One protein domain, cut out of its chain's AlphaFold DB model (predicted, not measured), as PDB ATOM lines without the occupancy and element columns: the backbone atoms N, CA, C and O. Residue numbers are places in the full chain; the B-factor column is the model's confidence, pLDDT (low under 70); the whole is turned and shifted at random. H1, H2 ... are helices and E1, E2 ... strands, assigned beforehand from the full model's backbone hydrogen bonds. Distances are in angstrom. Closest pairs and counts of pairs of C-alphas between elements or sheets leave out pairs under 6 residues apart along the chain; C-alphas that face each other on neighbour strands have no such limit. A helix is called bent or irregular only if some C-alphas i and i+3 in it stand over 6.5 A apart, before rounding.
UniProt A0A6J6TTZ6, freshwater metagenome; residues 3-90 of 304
ATOM      1  N   LEU A   3     132.454 100.376 160.598       89.38
ATOM      2  CA  LEU A   3     131.104 100.083 160.136       89.38
ATOM      3  C   LEU A   3     130.250  99.637 161.319       89.38
ATOM      4  O   LEU A   3     130.756  98.959 162.217       89.38
ATOM      5  N   ASP A   4     128.969  99.982 161.306       89.88
ATOM      6  CA  ASP A   4     128.007  99.350 162.201       89.88
ATOM      7  C   ASP A   4     127.553  97.970 161.684       89.88
ATOM      8  O   ASP A   4     127.978  97.477 160.636       89.88
ATOM      9  N   GLN A   5     126.660  97.336 162.444       88.62
ATOM     10  CA  GLN A   5     126.083  96.028 162.122       88.62
ATOM     11  C   GLN A   5     125.226  96.007 160.842       88.62
ATOM     12  O   GLN A   5     124.896  94.927 160.355       88.62
ATOM     13  N   PHE A   6     124.857  97.172 160.305       87.44
ATOM     14  CA  PHE A   6     124.071  97.323 159.081       87.44
ATOM     15  C   PHE A   6     124.947  97.645 157.860       87.44
ATOM     16  O   PHE A   6     124.441  97.704 156.740       87.44
ATOM     17  N   GLY A   7     126.265  97.776 158.054       84.44
ATOM     18  CA  GLY A   7     127.222  98.104 157.000       84.44
ATOM     19  C   GLY A   7     127.348  99.605 156.736       84.44
ATOM     20  O   GLY A   7     127.912  99.992 155.709       84.44
ATOM     21  N   ASP A   8     126.853 100.436 157.653       86.94
ATOM     22  CA  ASP A   8     126.909 101.888 157.552       86.94
ATOM     23  C   ASP A   8     128.198 102.418 158.145       86.94
ATOM     24  O   ASP A   8     128.686 101.922 159.160       86.94
ATOM     25  N   VAL A   9     128.770 103.436 157.502       88.50
ATOM     26  CA  VAL A   9     129.993 104.054 157.999       88.50
ATOM     27  C   VAL A   9     129.636 104.835 159.248       88.50
ATOM     28  O   VAL A   9     128.856 105.776 159.186       88.50
ATOM     29  N   VAL A  10     130.220 104.461 160.383       88.75
ATOM     30  CA  VAL A  10     130.060 105.204 161.636       88.75
ATOM     31  C   VAL A  10     131.241 106.120 161.898       88.75
ATOM     32  O   VAL A  10     131.053 107.183 162.488       88.75
ATOM     33  N   ASP A  11     132.437 105.762 161.432       88.56
ATOM     34  CA  ASP A  11     133.595 106.654 161.431       88.56
ATOM     35  C   ASP A  11     134.578 106.317 160.302       88.56
ATOM     36  O   ASP A  11     134.694 105.179 159.833       88.56
ATOM     37  N   ALA A  12     135.344 107.310 159.871       86.31
ATOM     38  CA  ALA A  12     136.430 107.157 158.919       86.31
ATOM     39  C   ALA A  12     137.675 107.893 159.425       86.31
ATOM     40  O   ALA A  12     137.602 108.753 160.292       86.31
ATOM     41  N   ARG A  13     138.849 107.527 158.903       87.19
ATOM     42  CA  ARG A  13     140.105 108.197 159.259       87.19
ATOM     43  C   ARG A  13     140.640 108.933 158.054       87.19
ATOM     44  O   ARG A  13     140.767 108.333 156.983       87.19
ATOM     45  N   LEU A  14     141.001 110.191 158.253       84.50
ATOM     46  CA  LEU A  14     141.587 111.011 157.210       84.50
ATOM     47  C   LEU A  14     142.940 110.432 156.785       84.50
ATOM     48  O   LEU A  14     143.811 110.170 157.615       84.50
ATOM     49  N   ARG A  15     143.122 110.217 155.482       85.81
ATOM     50  CA  ARG A  15     144.377 109.689 154.923       85.81
ATOM     51  C   ARG A  15     145.249 110.761 154.289       85.81
ATOM     52  O   ARG A  15     146.466 110.656 154.364       85.81
ATOM     53  N   ALA A  16     144.633 111.764 153.682       82.81
ATOM     54  CA  ALA A  16     145.306 112.882 153.045       82.81
ATOM     55  C   ALA A  16     144.369 114.093 153.030       82.81
ATOM     56  O   ALA A  16     143.151 113.932 153.082       82.81
ATOM     57  N   TRP A  17     144.944 115.289 152.948       79.25
ATOM     58  CA  TRP A  17     144.223 116.554 152.833       79.25
ATOM     59  C   TRP A  17     144.961 117.473 151.862       79.25
ATOM     60  O   TRP A  17     146.187 117.407 151.753       79.25
ATOM     61  N   ASN A  18     144.221 118.330 151.164       75.75
ATOM     62  CA  ASN A  18     144.803 119.317 150.267       75.75
ATOM     63  C   ASN A  18     145.222 120.577 151.043       75.75
ATOM     64  O   ASN A  18     144.378 121.338 151.517       75.75
ATOM     65  N   LEU A  19     146.534 120.816 151.124       71.38
ATOM     66  CA  LEU A  19     147.128 121.970 151.809       71.38
ATOM     67  C   LEU A  19     146.688 123.325 151.228       71.38
ATOM     68  O   LEU A  19     146.724 124.317 151.939       71.38
ATOM     69  N   ALA A  20     146.186 123.386 149.989       65.75
ATOM     70  CA  ALA A  20     145.646 124.627 149.419       65.75
ATOM     71  C   ALA A  20     144.456 125.198 150.219       65.75
ATOM     72  O   ALA A  20     144.165 126.384 150.131       65.75
ATOM     73  N   TYR A  21     143.779 124.372 151.023       68.38
ATOM     74  CA  TYR A  21     142.695 124.810 151.906       68.38
ATOM     75  C   TYR A  21     143.158 125.134 153.334       68.38
ATOM     76  O   TYR A  21     142.323 125.341 154.213       68.38
ATOM     77  N   GLU A  22     144.466 125.138 153.599       71.06
ATOM     78  CA  GLU A  22     145.026 125.446 154.918       71.06
ATOM     79  C   GLU A  22     144.798 126.915 155.306       71.06
ATOM     80  O   GLU A  22     144.487 127.194 156.460       71.06
ATOM     81  N   GLU A  23     144.806 127.834 154.337       67.75
ATOM     82  CA  GLU A  23     144.519 129.265 154.548       67.75
ATOM     83  C   GLU A  23     143.085 129.534 155.024       67.75
ATOM     84  O   GLU A  23     142.809 130.537 155.681       67.75
ATOM     85  N   LEU A  24     142.160 128.613 154.738       66.56
ATOM     86  CA  LEU A  24     140.773 128.694 155.187       66.56
ATOM     87  C   LEU A  24     140.578 128.065 156.572       66.56
ATOM     88  O   LEU A  24     139.434 127.922 157.000       66.56
ATOM     89  N   ARG A  25     141.657 127.644 157.251       67.44
ATOM     90  CA  ARG A  25     141.603 126.954 158.539       67.44
ATOM     91  C   ARG A  25     142.243 127.751 159.681       67.44
ATOM     92  O   ARG A  25     143.349 128.255 159.581       67.44
ATOM     93  N   THR A  26     141.578 127.768 160.831       68.38
ATOM     94  CA  THR A  26     142.075 128.295 162.110       68.38
ATOM     95  C   THR A  26     142.688 127.198 162.980       68.38
ATOM     96  O   THR A  26     143.322 127.493 163.993       68.38
ATOM     97  N   LYS A  27     142.512 125.921 162.599       71.25
ATOM     98  CA  LYS A  27     143.121 124.760 163.262       71.25
ATOM     99  C   LYS A  27     143.685 123.767 162.241       71.25
ATOM    100  O   LYS A  27     143.019 123.499 161.238       71.25
ATOM    101  N   PRO A  28     144.859 123.176 162.515       70.06
ATOM    102  CA  PRO A  28     145.461 122.176 161.646       70.06
ATOM    103  C   PRO A  28     144.681 120.860 161.697       70.06
ATOM    104  O   PRO A  28     144.049 120.533 162.704       70.06
ATOM    105  N   VAL A  29     144.765 120.087 160.616       74.56
ATOM    106  CA  VAL A  29     144.181 118.745 160.528       74.56
ATOM    107  C   VAL A  29     145.293 117.721 160.366       74.56
ATOM    108  O   VAL A  29     146.163 117.864 159.509       74.56
ATOM    109  N   ALA A  30     145.270 116.694 161.212       81.06
ATOM    110  CA  ALA A  30     146.311 115.679 161.263       81.06
ATOM    111  C   ALA A  30     145.949 114.450 160.417       81.06
ATOM    112  O   ALA A  30     144.781 114.079 160.278       81.06
ATOM    113  N   MET A  31     146.966 113.766 159.886       83.38
ATOM    114  CA  MET A  31     146.759 112.443 159.293       83.38
ATOM    115  C   MET A  31     146.239 111.452 160.341       83.38
ATOM    116  O   MET A  31     146.575 111.534 161.522       83.38
ATOM    117  N   HIS A  32     145.404 110.516 159.890       86.00
ATOM    118  CA  HIS A  32     144.734 109.485 160.693       86.00
ATOM    119  C   HIS A  32     143.759 110.001 161.752       86.00
ATOM    120  O   HIS A  32     143.202 109.183 162.489       86.00
ATOM    121  N   GLN A  33     143.505 111.309 161.789       85.00
ATOM    122  CA  GLN A  33     142.465 111.908 162.613       85.00
ATOM    123  C   GLN A  33     141.090 111.331 162.240       85.00
ATOM    124  O   GLN A  33     140.824 111.038 161.068       85.00
ATOM    125  N   SER A  34     140.237 111.138 163.249       85.31
ATOM    126  CA  SER A  34     138.847 110.733 163.042       85.31
ATOM    127  C   SER A  34     138.113 111.802 162.237       85.31
ATOM    128  O   SER A  34     138.254 113.000 162.493       85.31
ATOM    129  N   VAL A  35     137.300 111.365 161.276       79.25
ATOM    130  CA  VAL A  35     136.416 112.241 160.506       79.25
ATOM    131  C   VAL A  35     135.491 112.989 161.466       79.25
ATOM    132  O   VAL A  35     135.344 114.202 161.339       79.25
ATOM    133  N   ARG A  36     134.990 112.336 162.521       78.19
ATOM    134  CA  ARG A  36     134.155 112.984 163.548       78.19
ATOM    135  C   ARG A  36     134.823 114.181 164.232       78.19
ATOM    136  O   ARG A  36     134.125 115.078 164.693       78.19
ATOM    137  N   ASP A  37     136.152 114.244 164.243       76.56
ATOM    138  CA  ASP A  37     136.896 115.364 164.823       76.56
ATOM    139  C   ASP A  37     137.152 116.510 163.825       76.56
ATOM    140  O   ASP A  37     137.598 117.584 164.232       76.56
ATOM    141  N   THR A  38     136.870 116.318 162.530       70.19
ATOM    142  CA  THR A  38     137.274 117.222 161.429       70.19
ATOM    143  C   THR A  38     136.140 117.991 160.724       70.19
ATOM    144  O   THR A  38     136.461 118.920 159.986       70.19
ATOM    145  N   TYR A  39     134.847 117.705 160.966       66.00
ATOM    146  CA  TYR A  39     133.713 118.299 160.211       66.00
ATOM    147  C   TYR A  39     132.658 119.040 161.071       66.00
ATOM    148  O   TYR A  39     132.680 118.978 162.301       66.00
ATOM    149  N   PHE A  40     131.722 119.749 160.406       62.56
ATOM    150  CA  PHE A  40     130.420 120.178 160.966       62.56
ATOM    151  C   PHE A  40     129.683 118.975 161.574       62.56
ATOM    152  O   PHE A  40     129.958 117.866 161.122       62.56
ATOM    153  N   ALA A  41     128.782 119.216 162.553       67.50
ATOM    154  CA  ALA A  41     127.983 118.232 163.311       67.50
ATOM    155  C   ALA A  41     128.231 116.794 162.820       67.50
ATOM    156  O   ALA A  41     127.713 116.448 161.751       67.50
ATOM    157  N   PRO A  42     129.110 116.030 163.502       67.88
ATOM    158  CA  PRO A  42     129.758 114.826 162.975       67.88
ATOM    159  C   PRO A  42     128.817 113.849 162.266       67.88
ATOM    160  O   PRO A  42     129.210 113.163 161.326       67.88
ATOM    161  N   GLU A  43     127.559 113.826 162.685       75.38
ATOM    162  CA  GLU A  43     126.476 113.024 162.138       75.38
ATOM    163  C   GLU A  43     126.188 113.335 160.657       75.38
ATOM    164  O   GLU A  43     125.958 112.415 159.877       75.38
ATOM    165  N   ILE A  44     126.249 114.605 160.234       77.25
ATOM    166  CA  ILE A  44     125.973 115.008 158.845       77.25
ATOM    167  C   ILE A  44     127.084 114.541 157.907       77.25
ATOM    168  O   ILE A  44     126.798 113.968 156.859       77.25
ATOM    169  N   ALA A  45     128.350 114.762 158.263       76.38
ATOM    170  CA  ALA A  45     129.465 114.335 157.418       76.38
ATOM    171  C   ALA A  45     129.490 112.806 157.263       76.38
ATOM    172  O   ALA A  45     129.641 112.290 156.157       76.38
ATOM    173  N   ILE A  46     129.264 112.085 158.363       85.56
ATOM    174  CA  ILE A  46     129.200 110.623 158.371       85.56
ATOM    175  C   ILE A  46     128.028 110.092 157.533       85.56
ATOM    176  O   ILE A  46     128.194 109.094 156.830       85.56
ATOM    177  N   ASP A  47     126.880 110.774 157.523       86.69
ATOM    178  CA  ASP A  47     125.764 110.424 156.641       86.69
ATOM    179  C   ASP A  47     126.132 110.557 155.152       86.69
ATOM    180  O   ASP A  47     125.870 109.647 154.363       86.69
ATOM    181  N   PHE A  48     126.803 111.642 154.745       86.81
ATOM    182  CA  PHE A  48     127.247 111.804 153.353       86.81
ATOM    183  C   PHE A  48     128.325 110.788 152.957       86.81
ATOM    184  O   PHE A  48     128.258 110.232 151.857       86.81
ATOM    185  N   VAL A  49     129.269 110.485 153.853       87.94
ATOM    186  CA  VAL A  49     130.266 109.421 153.649       87.94
ATOM    187  C   VAL A  49     129.578 108.063 153.496       87.94
ATOM    188  O   VAL A  49     129.893 107.324 152.563       87.94
ATOM    189  N   SER A  50     128.595 107.751 154.343       90.38
ATOM    190  CA  SER A  50     127.789 106.527 154.249       90.38
ATOM    191  C   SER A  50     127.006 106.450 152.941       90.38
ATOM    192  O   SER A  50     127.008 105.416 152.268       90.38
ATOM    193  N   ARG A  51     126.378 107.553 152.517       91.00
ATOM    194  CA  ARG A  51     125.673 107.624 151.231       91.00
ATOM    195  C   ARG A  51     126.616 107.412 150.056       91.00
ATOM    196  O   ARG A  51     126.312 106.593 149.196       91.00
ATOM    197  N   ALA A  52     127.773 108.070 150.039       92.00
ATOM    198  CA  ALA A  52     128.781 107.857 149.005       92.00
ATOM    199  C   ALA A  52     129.313 106.414 149.013       92.00
ATOM    200  O   ALA A  52     129.524 105.833 147.950       92.00
ATOM    201  N   TRP A  53     129.470 105.803 150.191       92.38
ATOM    202  CA  TRP A  53     129.916 104.417 150.326       92.38
ATOM    203  C   TRP A  53     128.942 103.415 149.693       92.38
ATOM    204  O   TRP A  53     129.370 102.497 148.984       92.38
ATOM    205  N   ARG A  54     127.635 103.608 149.918       91.31
ATOM    206  CA  ARG A  54     126.581 102.739 149.372       91.31
ATOM    207  C   ARG A  54     126.271 103.033 147.901       91.31
ATOM    208  O   ARG A  54     126.133 102.103 147.117       91.31
ATOM    209  N   ALA A  55     126.156 104.309 147.530       93.06
ATOM    210  CA  ALA A  55     125.688 104.745 146.210       93.06
ATOM    211  C   ALA A  55     126.817 105.044 145.206       93.06
ATOM    212  O   ALA A  55     126.546 105.359 144.051       93.06
ATOM    213  N   GLY A  56     128.079 104.986 145.632       92.06
ATOM    214  CA  GLY A  56     129.251 105.312 144.815       92.06
ATOM    215  C   GLY A  56     129.633 106.796 144.837       92.06
ATOM    216  O   GLY A  56     130.814 107.120 144.713       92.06
ATOM    217  N   SER A  57     128.676 107.702 145.055       93.62
ATOM    218  CA  SER A  57     128.948 109.132 145.226       93.62
ATOM    219  C   SER A  57     127.845 109.866 145.987       93.62
ATOM    220  O   SER A  57     126.686 109.452 145.947       93.62
ATOM    221  N   ALA A  58     128.185 110.989 146.611       92.56
ATOM    222  CA  ALA A  58     127.239 111.946 147.170       92.56
ATOM    223  C   ALA A  58     127.769 113.372 146.981       92.56
ATOM    224  O   ALA A  58     128.955 113.624 147.164       92.56
ATOM    225  N   GLN A  59     126.899 114.313 146.623       90.38
ATOM    226  CA  GLN A  59     127.271 115.714 146.435       90.38
ATOM    227  C   GLN A  59     126.570 116.585 147.475       90.38
ATOM    228  O   GLN A  59     125.400 116.362 147.793       90.38
ATOM    229  N   GLN A  60     127.282 117.584 147.985       86.25
ATOM    230  CA  GLN A  60     126.780 118.517 148.979       86.25
ATOM    231  C   GLN A  60     127.223 119.939 148.659       86.25
ATOM    232  O   GLN A  60     128.394 120.191 148.389       86.25
ATOM    233  N   VAL A  61     126.284 120.878 148.744       84.44
ATOM    234  CA  VAL A  61     126.590 122.308 148.711       84.44
ATOM    235  C   VAL A  61     126.553 122.832 150.138       84.44
ATOM    236  O   VAL A  61     125.565 122.644 150.845       84.44
ATOM    237  N   PHE A  62     127.634 123.479 150.548       79.06
ATOM    238  CA  PHE A  62     127.751 124.148 151.830       79.06
ATOM    239  C   PHE A  62     127.616 125.649 151.634       79.06
ATOM    240  O   PHE A  62     128.332 126.244 150.828       79.06
ATOM    241  N   GLU A  63     126.720 126.244 152.411       81.69
ATOM    242  CA  GLU A  63     126.672 127.678 152.656       81.69
ATOM    243  C   GLU A  63     127.086 127.915 154.105       81.69
ATOM    244  O   GLU A  63     126.453 127.438 155.055       81.69
ATOM    245  N   LEU A  64     128.194 128.623 154.269       76.56
ATOM    246  CA  LEU A  64     128.753 128.934 155.567       76.56
ATOM    247  C   LEU A  64     128.584 130.421 155.806       76.56
ATOM    248  O   LEU A  64     128.991 131.251 154.999       76.56
ATOM    249  N   THR A  65     127.926 130.720 156.911       75.62
ATOM    250  CA  THR A  65     127.515 132.044 157.349       75.62
ATOM    251  C   THR A  65     127.966 132.212 158.795       75.62
ATOM    252  O   THR A  65     128.233 131.218 159.473       75.62
ATOM    253  N   PRO A  66     127.942 133.433 159.344       70.94
ATOM    254  CA  PRO A  66     128.218 133.638 160.765       70.94
ATOM    255  C   PRO A  66     127.300 132.829 161.706       70.94
ATOM    256  O   PRO A  66     127.669 132.553 162.845       70.94
ATOM    257  N   ALA A  67     126.105 132.433 161.243       67.00
ATOM    258  CA  ALA A  67     125.163 131.610 162.001       67.00
ATOM    259  C   ALA A  67     125.480 130.105 161.920       67.00
ATOM    260  O   ALA A  67     125.233 129.360 162.871       67.00
ATOM    261  N   THR A  68     126.050 129.647 160.803       64.12
ATOM    262  CA  THR A  68     126.485 128.262 160.607       64.12
ATOM    263  C   THR A  68     127.941 128.125 161.048       64.12
ATOM    264  O   THR A  68     128.869 128.239 160.257       64.12
ATOM    265  N   ARG A  69     128.138 127.902 162.358       56.47
ATOM    266  CA  ARG A  69     129.463 127.743 162.981       56.47
ATOM    267  C   ARG A  69     130.307 126.682 162.269       56.47
ATOM    268  O   ARG A  69     129.983 125.495 162.314       56.47
ATOM    269  N   ASP A  70     131.440 127.106 161.727       62.22
ATOM    270  CA  ASP A  70     132.542 126.236 161.328       62.22
ATOM    271  C   ASP A  70     133.668 126.363 162.365       62.22
ATOM    272  O   ASP A  70     134.078 127.464 162.724       62.22
ATOM    273  N   ARG A  71     134.176 125.230 162.869       60.53
ATOM    274  CA  ARG A  71     135.250 125.190 163.880       60.53
ATOM    275  C   ARG A  71     136.598 125.656 163.322       60.53
ATOM    276  O   ARG A  71     137.537 125.837 164.100       60.53
ATOM    277  N   TYR A  72     136.683 125.805 162.003       62.12
ATOM    278  CA  TYR A  72     137.919 126.027 161.286       62.12
ATOM    279  C   TYR A  72     137.982 127.374 160.566       62.12
ATOM    280  O   TYR A  72     139.028 127.654 160.024       62.12
ATOM    281  N   ARG A  73     136.981 128.258 160.560       67.69
ATOM    282  CA  ARG A  73     137.084 129.541 159.821       67.69
ATOM    283  C   ARG A  73     137.113 130.770 160.735       67.69
ATOM    284  O   ARG A  73     136.681 130.664 161.882       67.69
ATOM    285  N   PRO A  74     137.653 131.916 160.267       67.62
ATOM    286  CA  PRO A  74     137.552 133.182 160.988       67.62
ATOM    287  C   PRO A  74     136.089 133.566 161.239       67.62
ATOM    288  O   PRO A  74     135.231 133.350 160.378       67.62
ATOM    289  N   ASP A  75     135.815 134.174 162.394       67.81
ATOM    290  CA  ASP A  75     134.479 134.677 162.716       67.81
ATOM    291  C   ASP A  75     134.024 135.710 161.675       67.81
ATOM    292  O   ASP A  75     134.759 136.631 161.319       67.81
ATOM    293  N   GLY A  76     132.791 135.554 161.186       70.38
ATOM    294  CA  GLY A  76     132.187 136.462 160.210       70.38
ATOM    295  C   GLY A  76     132.408 136.095 158.736       70.38
ATOM    296  O   GLY A  76     131.791 136.720 157.876       70.38
ATOM    297  N   ALA A  77     133.240 135.095 158.424       73.00
ATOM    298  CA  ALA A  77     133.485 134.685 157.042       73.00
ATOM    299  C   ALA A  77     132.236 134.053 156.396       73.00
ATOM    300  O   ALA A  77     131.584 133.192 156.990       73.00
ATOM    301  N   VAL A  78     131.937 134.460 155.158       81.38
ATOM    302  CA  VAL A  78     130.928 133.820 154.302       81.38
ATOM    303  C   VAL A  78     131.646 133.045 153.211       81.38
ATOM    304  O   VAL A  78     132.507 133.604 152.534       81.38
ATOM    305  N   ALA A  79     131.302 131.771 153.045       83.38
ATOM    306  CA  ALA A  79     131.933 130.928 152.042       83.38
ATOM    307  C   ALA A  79     130.979 129.868 151.486       83.38
ATOM    308  O   ALA A  79     130.104 129.355 152.190       83.38
ATOM    309  N   TYR A  80     131.180 129.527 150.216       86.00
ATOM    310  CA  TYR A  80     130.352 128.578 149.484       86.00
ATOM    311  C   TYR A  80     131.215 127.450 148.941       86.00
ATOM    312  O   TYR A  80     132.135 127.699 148.170       86.00
ATOM    313  N   PHE A  81     130.887 126.205 149.283       84.00
ATOM    314  CA  PHE A  81     131.609 125.039 148.774       84.00
ATOM    315  C   PHE A  81     130.668 124.085 148.078       84.00
ATOM    316  O   PHE A  81     129.565 123.822 148.550       84.00
ATOM    317  N   ASN A  82     131.134 123.518 146.977       88.38
ATOM    318  CA  ASN A  82     130.546 122.310 146.430       88.38
ATOM    319  C   ASN A  82     131.500 121.153 146.700       88.38
ATOM    320  O   ASN A  82     132.649 121.201 146.269       88.38
ATOM    321  N   VAL A  83     131.024 120.141 147.410       87.50
ATOM    322  CA  VAL A  83     131.821 118.995 147.830       87.50
ATOM    323  C   VAL A  83     131.243 117.731 147.222       87.50
ATOM    324  O   VAL A  83     130.066 117.414 147.400       87.50
ATOM    325  N   LEU A  84     132.090 117.004 146.504       91.19
ATOM    326  CA  LEU A  84     131.801 115.691 145.960       91.19
ATOM    327  C   LEU A  84     132.515 114.627 146.794       91.19
ATOM    328  O   LEU A  84     133.739 114.601 146.877       91.19
ATOM    329  N   TRP A  85     131.732 113.725 147.363       91.25
ATOM    330  CA  TRP A  85     132.189 112.519 148.035       91.25
ATOM    331  C   TRP A  85     132.085 111.365 147.051       91.25
ATOM    332  O   TRP A  85     130.997 111.090 146.547       91.25
ATOM    333  N   GLN A  86     133.181 110.675 146.774       94.19
ATOM    334  CA  GLN A  86     133.199 109.591 145.799       94.19
ATOM    335  C   GLN A  86     133.900 108.363 146.363       94.19
ATOM    336  O   GLN A  86     135.011 108.453 146.887       94.19
ATOM    337  N   ARG A  87     133.266 107.197 146.232       93.38
ATOM    338  CA  ARG A  87     133.892 105.927 146.588       93.38
ATOM    339  C   ARG A  87     134.868 105.502 145.494       93.38
ATOM    340  O   ARG A  87     134.499 105.386 144.328       93.38
ATOM    341  N   VAL A  88     136.102 105.212 145.892       92.50
ATOM    342  CA  VAL A  88     137.176 104.706 145.033       92.50
ATOM    343  C   VAL A  88     137.787 103.485 145.715       92.50
ATOM    344  O   VAL A  88     138.610 103.606 146.622       92.50
ATOM    345  N   GLY A  89     137.340 102.293 145.312       90.62
ATOM    346  CA  GLY A  89     137.693 101.041 145.986       90.62
ATOM    347  C   GLY A  89     137.235 101.044 147.449       90.62
ATOM    348  O   GLY A  89     136.037 101.164 147.726       90.62
ATOM    349  N   ASP A  90     138.204 100.958 148.361       88.62
ATOM    350  CA  ASP A  90     137.992 100.951 149.817       88.62
ATOM    351  C   ASP A  90     138.163 102.334 150.468       88.62
ATOM    352  O   ASP A  90     138.251 102.460 151.692       88.62
TER     353      ASP A  90
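What this domain is: This is residues 3 to 90 of the 304 residues of a protein of freshwater metagenome (UniProt A0A6J6TTZ6). A long antiparallel hairpin of two strands, E2 and E3, has the helix H2 packed over the end where E2 begins and E3 ends, and the short strand E1 packs on H2 rather than on the hairpin. Much of the rest is loop, with the small irregular helix H1 away from the other named elements. The printed part has 88 residues with two named helices and three named strands, in the order E1, H1, H2, E2, E3; the sheet is E2 - E3, antiparallel. The class is mixed, helices and strands, with 41 residues in named elements, under half of those printed. The whole is compact, with a radius of gyration of the C-alphas of 13.7 A, and elongated in outline, with spans of 40 by 24 by 21 A.

How they stand to each other: E1, residues 9 to 11, pairs with no named strand. It has 8 pairs of C-alphas within 8 A of H2, residues 42 to 55, the closest being those of Val 9 and Ser 50, 5.0 A apart. H1, residues 19 to 24, is apart from E1 and from H2. H1 is also apart from E2, residues 57 to 64, and from E3, residues 79 to 88. The closest C-alphas of H2 and E2 are those of Ala 52 and Ala 58, 4.7 A apart; those of H2 and E3 are Trp 53 and Arg 87, 5.7 A apart. E2 and E3 form a hairpin, antiparallel, with 163 degrees between their directions. N 58 and O 85 are within hydrogen-bond range at 2.8 A, and N 79 and O 64 at 3.1 A. E1 is apart from E2 and from E3. In H2 every O i to N i+4 pair is within hydrogen-bond range; in H1 0 of 2 are, but 2 of 3 O i to N i+3 pairs are.

Where its parts are: E1 begins at C-alpha 9, (129.993, 104.054, 157.999), and has three residues. H1 is irregular: C-alphas 20 and 23 are 7.0 A apart. H2 begins at C-alpha 42, (129.758, 114.826, 162.975), and is 20.0 A long. E2 is 22.3 A long. E3 is 27.6 A long and ends at C-alpha 88, (137.176, 104.706, 145.033).

The domain as a whole: The C-alphas farthest apart are those of Gln 5 and Gly 76, 40.9 A. The printed part has no cut. The links H1 to H2, 17 residues, and E2 to E3, 14 residues, are long; E1 to H1 is short and H2 to E2 tight. The mean pLDDT of the printed part is 80.1; residues 20 to 21, 23 to 26, 39 to 42 and 67 to 75 are under 70.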